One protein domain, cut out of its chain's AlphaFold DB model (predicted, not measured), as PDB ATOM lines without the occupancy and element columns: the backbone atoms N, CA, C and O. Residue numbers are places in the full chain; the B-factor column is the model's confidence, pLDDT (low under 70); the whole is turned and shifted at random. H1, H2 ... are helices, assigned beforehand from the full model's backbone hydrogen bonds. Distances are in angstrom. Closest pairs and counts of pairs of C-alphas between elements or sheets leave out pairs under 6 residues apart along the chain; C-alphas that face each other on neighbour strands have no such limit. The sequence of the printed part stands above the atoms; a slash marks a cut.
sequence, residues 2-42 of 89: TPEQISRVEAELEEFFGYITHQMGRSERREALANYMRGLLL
ATOM      1  N   THR A   2     253.337 174.554 207.881       87.06
ATOM      2  CA  THR A   2     252.368 174.228 206.828       87.06
ATOM      3  C   THR A   2     252.107 175.463 205.951       87.06
ATOM      4  O   THR A   2     252.310 176.586 206.420       87.06
ATOM      5  N   PRO A   3     251.645 175.301 204.698       79.19
ATOM      6  CA  PRO A   3     251.300 176.433 203.831       79.19
ATOM      7  C   PRO A   3     250.286 177.394 204.469       79.19
ATOM      8  O   PRO A   3     250.410 178.609 204.353       79.19
ATOM      9  N   GLU A   4     249.332 176.853 205.227       83.31
ATOM     10  CA  GLU A   4     248.344 177.631 205.978       83.31
ATOM     11  C   GLU A   4     249.001 178.496 207.062       83.31
ATOM     12  O   GLU A   4     248.704 179.684 207.175       83.31
ATOM     13  N   GLN A   5     249.950 177.933 207.817       78.31
ATOM     14  CA  GLN A   5     250.707 178.681 208.823       78.31
ATOM     15  C   GLN A   5     251.527 179.814 208.195       78.31
ATOM     16  O   GLN A   5     251.621 180.884 208.786       78.31
ATOM     17  N   ILE A   6     252.092 179.597 207.004       79.69
ATOM     18  CA  ILE A   6     252.849 180.625 206.276       79.69
ATOM     19  C   ILE A   6     251.922 181.765 205.851       79.69
ATOM     20  O   ILE A   6     252.218 182.919 206.140       79.69
ATOM     21  N   SER A   7     250.772 181.447 205.248       76.56
ATOM     22  CA  SER A   7     249.806 182.462 204.801       76.56
ATOM     23  C   SER A   7     249.269 183.326 205.949       76.56
ATOM     24  O   SER A   7     249.093 184.534 205.804       76.56
ATOM     25  N   ARG A   8     249.060 182.721 207.124       83.62
ATOM     26  CA  ARG A   8     248.635 183.437 208.326       83.62
ATOM     27  C   ARG A   8     249.710 184.407 208.812       83.62
ATOM     28  O   ARG A   8     249.408 185.558 209.101       83.62
ATOM     29  N   VAL A   9     250.954 183.941 208.882       84.19
ATOM     30  CA  VAL A   9     252.091 184.763 209.312       84.19
ATOM     31  C   VAL A   9     252.357 185.900 208.323       84.19
ATOM     32  O   VAL A   9     252.679 187.003 208.750       84.19
ATOM     33  N   GLU A  10     252.169 185.673 207.022       79.31
ATOM     34  CA  GLU A  10     252.267 186.712 205.994       79.31
ATOM     35  C   GLU A  10     251.226 187.825 206.192       79.31
ATOM     36  O   GLU A  10     251.572 189.005 206.147       79.31
ATOM     37  N   ALA A  11     249.973 187.465 206.489       82.50
ATOM     38  CA  ALA A  11     248.918 188.436 206.774       82.50
ATOM     39  C   ALA A  11     249.187 189.243 208.059       82.50
ATOM     40  O   ALA A  11     249.052 190.467 208.055       82.50
ATOM     41  N   GLU A  12     249.615 188.576 209.138       87.56
ATOM     42  CA  GLU A  12     249.976 189.226 210.408       87.56
ATOM     43  C   GLU A  12     251.169 190.194 210.230       87.56
ATOM     44  O   GLU A  12     251.193 191.288 210.799       87.56
ATOM     45  N   LEU A  13     252.140 189.832 209.385       82.25
ATOM     46  CA  LEU A  13     253.271 190.690 209.018       82.25
ATOM     47  C   LEU A  13     252.842 191.936 208.243       82.25
ATOM     48  O   LEU A  13     253.366 193.023 208.497       82.25
ATOM     49  N   GLU A  14     251.903 191.796 207.310       80.69
ATOM     50  CA  GLU A  14     251.417 192.922 206.517       80.69
ATOM     51  C   GLU A  14     250.688 193.955 207.382       80.69
ATOM     52  O   GLU A  14     250.932 195.159 207.263       80.69
ATOM     53  N   GLU A  15     249.850 193.487 208.310       86.25
ATOM     54  CA  GLU A  15     249.168 194.342 209.282       86.25
ATOM     55  C   GLU A  15     250.173 195.084 210.174       86.25
ATOM     56  O   GLU A  15     250.091 196.307 210.344       86.25
ATOM     57  N   PHE A  16     251.182 194.371 210.678       84.12
ATOM     58  CA  PHE A  16     252.251 194.959 211.478       84.12
ATOM     59  C   PHE A  16     253.036 196.030 210.703       84.12
ATOM     60  O   PHE A  16     253.318 197.105 211.239       84.12
ATOM     61  N   PHE A  17     253.354 195.792 209.427       80.44
ATOM     62  CA  PHE A  17     254.015 196.789 208.588       80.44
ATOM     63  C   PHE A  17     253.135 198.006 208.322       80.44
ATOM     64  O   PHE A  17     253.620 199.139 208.399       80.44
ATOM     65  N   GLY A  18     251.839 197.810 208.085       79.94
ATOM     66  CA  GLY A  18     250.875 198.907 208.020       79.94
ATOM     67  C   GLY A  18     250.912 199.764 209.287       79.94
ATOM     68  O   GLY A  18     251.032 200.988 209.206       79.94
ATOM     69  N   TYR A  19     250.917 199.118 210.456       84.88
ATOM     70  CA  TYR A  19     250.983 199.789 211.750       84.88
ATOM     71  C   TYR A  19     252.282 200.575 211.952       84.88
ATOM     72  O   TYR A  19     252.232 201.762 212.259       84.88
ATOM     73  N   ILE A  20     253.464 199.995 211.750       81.12
ATOM     74  CA  ILE A  20     254.722 200.723 212.016       81.12
ATOM     75  C   ILE A  20     255.012 201.811 210.972       81.12
ATOM     76  O   ILE A  20     255.686 202.796 211.269       81.12
ATOM     77  N   THR A  21     254.497 201.659 209.746       76.94
ATOM     78  CA  THR A  21     254.739 202.614 208.660       76.94
ATOM     79  C   THR A  21     253.665 203.696 208.549       76.94
ATOM     80  O   THR A  21     253.848 204.640 207.776       76.94
ATOM     81  N   HIS A  22     252.590 203.654 209.347       77.81
ATOM     82  CA  HIS A  22     251.461 204.593 209.245       77.81
ATOM     83  C   HIS A  22     251.858 206.079 209.364       77.81
ATOM     84  O   HIS A  22     251.195 206.936 208.788       77.81
ATOM     85  N   GLN A  23     252.975 206.408 210.014       77.62
ATOM     86  CA  GLN A  23     253.475 207.792 210.137       77.62
ATOM     87  C   GLN A  23     254.528 208.158 209.079       77.62
ATOM     88  O   GLN A  23     254.915 209.319 208.941       77.62
ATOM     89  N   MET A  24     255.002 207.189 208.294       72.94
ATOM     90  CA  MET A  24     255.928 207.438 207.193       72.94
ATOM     91  C   MET A  24     255.152 208.041 206.025       72.94
ATOM     92  O   MET A  24     254.566 207.322 205.228       72.94
ATOM     93  N   GLY A  25     255.121 209.374 205.958       76.81
ATOM     94  CA  GLY A  25     254.260 210.131 205.043       76.81
ATOM     95  C   GLY A  25     254.238 209.631 203.591       76.81
ATOM     96  O   GLY A  25     253.201 209.175 203.121       76.81
ATOM     97  N   ARG A  26     255.362 209.717 202.859       79.06
ATOM     98  CA  ARG A  26     255.415 209.322 201.434       79.06
ATOM     99  C   ARG A  26     255.233 207.810 201.268       79.06
ATOM    100  O   ARG A  26     256.010 207.038 201.826       79.06
ATOM    101  N   SER A  27     254.289 207.421 200.412       74.56
ATOM    102  CA  SER A  27     253.982 206.027 200.051       74.56
ATOM    103  C   SER A  27     255.212 205.238 199.599       74.56
ATOM    104  O   SER A  27     255.442 204.141 200.093       74.56
ATOM    105  N   GLU A  28     256.071 205.843 198.775       77.75
ATOM    106  CA  GLU A  28     257.336 205.247 198.313       77.75
ATOM    107  C   GLU A  28     258.254 204.826 199.473       77.75
ATOM    108  O   GLU A  28     258.969 203.829 199.385       77.75
ATOM    109  N   ARG A  29     258.239 205.564 200.595       75.31
ATOM    110  CA  ARG A  29     259.042 205.220 201.779       75.31
ATOM    111  C   ARG A  29     258.446 204.045 202.545       75.31
ATOM    112  O   ARG A  29     259.209 203.245 203.081       75.31
ATOM    113  N   ARG A  30     257.114 203.940 202.600       77.12
ATOM    114  CA  ARG A  30     256.436 202.777 203.194       77.12
ATOM    115  C   ARG A  30     256.736 201.519 202.394       77.12
ATOM    116  O   ARG A  30     257.147 200.521 202.971       77.12
ATOM    117  N   GLU A  31     256.615 201.602 201.073       75.75
ATOM    118  CA  GLU A  31     256.883 200.490 200.160       75.75
ATOM    119  C   GLU A  31     258.348 200.033 200.237       75.75
ATOM    120  O   GLU A  31     258.628 198.841 200.364       75.75
ATOM    121  N   ALA A  32     259.295 200.976 200.256       77.81
ATOM    122  CA  ALA A  32     260.712 200.664 200.415       77.81
ATOM    123  C   ALA A  32     261.019 199.968 201.753       77.81
ATOM    124  O   ALA A  32     261.809 199.021 201.783       77.81
ATOM    125  N   LEU A  33     260.394 200.403 202.854       76.56
ATOM    126  CA  LEU A  33     260.594 199.787 204.166       76.56
ATOM    127  C   LEU A  33     259.934 198.408 204.267       76.56
ATOM    128  O   LEU A  33     260.566 197.490 204.781       76.56
ATOM    129  N   ALA A  34     258.721 198.237 203.740       74.50
ATOM    130  CA  ALA A  34     258.046 196.942 203.694       74.50
ATOM    131  C   ALA A  34     258.869 195.922 202.890       74.50
ATOM    132  O   ALA A  34     259.162 194.831 203.375       74.50
ATOM    133  N   ASN A  35     259.356 196.314 201.708       74.56
ATOM    134  CA  ASN A  35     260.255 195.489 200.896       74.56
ATOM    135  C   ASN A  35     261.574 195.189 201.621       74.56
ATOM    136  O   ASN A  35     262.088 194.069 201.551       74.56
ATOM    137  N   TYR A  36     262.120 196.165 202.354       74.44
ATOM    138  CA  TYR A  36     263.286 195.934 203.191       74.44
ATOM    139  C   TYR A  36     262.986 194.908 204.283       74.44
ATOM    140  O   TYR A  36     263.743 193.958 204.412       74.44
ATOM    141  N   MET A  37     261.918 195.049 205.058       72.94
ATOM    142  CA  MET A  37     261.631 194.159 206.185       72.94
ATOM    143  C   MET A  37     261.251 192.746 205.745       72.94
ATOM    144  O   MET A  37     261.756 191.791 206.329       72.94
ATOM    145  N   ARG A  38     260.484 192.591 204.656       72.44
ATOM    146  CA  ARG A  38     260.227 191.278 204.037       72.44
ATOM    147  C   ARG A  38     261.531 190.571 203.669       72.44
ATOM    148  O   ARG A  38     261.708 189.408 203.998       72.44
ATOM    149  N   GLY A  39     262.493 191.290 203.087       71.50
ATOM    150  CA  GLY A  39     263.822 190.738 202.820       71.50
ATOM    151  C   GLY A  39     264.676 190.467 204.068       71.50
ATOM    152  O   GLY A  39     265.707 189.822 203.939       71.50
ATOM    153  N   LEU A  40     264.336 191.000 205.253       68.44
ATOM    154  CA  LEU A  40     265.038 190.685 206.513       68.44
ATOM    155  C   LEU A  40     264.493 189.413 207.156       68.44
ATOM    156  O   LEU A  40     265.251 188.682 207.779       68.44
ATOM    157  N   LEU A  41     263.174 189.242 207.076       68.31
ATOM    158  CA  LEU A  41     262.419 188.271 207.863       68.31
ATOM    159  C   LEU A  41     262.109 186.983 207.095       68.31
ATOM    160  O   LEU A  41     261.841 185.965 207.722       68.31
ATOM    161  N   LEU A  42     262.130 187.021 205.763       67.44
ATOM    162  CA  LEU A  42     261.968 185.843 204.912       67.44
ATOM    163  C   LEU A  42     263.338 185.303 204.477       67.44
ATOM    164  O   LEU A  42     264.327 186.033 204.520       67.44
TER     165      LEU A  42
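This is residues 2 to 42 of the 89 residues of the protein "Transposase" of Pseudenhygromyxa sp. WMMC2535 (UniProt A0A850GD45). Two helices make a narrow V: H1 runs out to a tight turn, and H2 folds back from it, the two coming closest near the turn and spreading apart away from it. H1 is the longer arm, and residues 2 to 9 at its far end stick out free. The printed part has 41 residues with two named helices, H1 then H2, and no named strand, and its class is all helix. It is only just loose, close to compact, with a radius of gyration of the C-alphas of 11.2 A, and it spans 36 by 17 by 11 A.

H1 is residues 3 to 21, from C-alpha 3 at (251.300, 176.433, 203.831) to C-alpha 21 at (254.739, 202.614, 208.660), a length of 26.8 A. Five residues, 22 to 26, form a tight link. H2 is residues 27 to 41, 21.2 A long, and ends with C-alpha 41 at (262.419, 188.271, 207.863).

H1 and H2 only just touch, with 3 pairs of C-alphas within 8 A. The closest C-alphas are those of Thr 21 and Arg 30, 5.7 A apart. H1 touches H2 with residues 17 to 21 alone, and H2 touches H1 with residues 30 to 34 alone. Their lines stand at a steep tilt of 43 degrees, opposite ways, and the centres are 13.0 A apart. The two form a helical hairpin. In H1 and H2 every O i to N i+4 pair is within hydrogen-bond range.

The two C-alphas farthest apart are those of Thr 2 and Gly 25, at 36.0 A. Without residues 2 to 9 the body spans 25 by 16 by 10 A. The printed part has no cut. Its mean pLDDT is 78.1, and residues 40 to 42 are under 70.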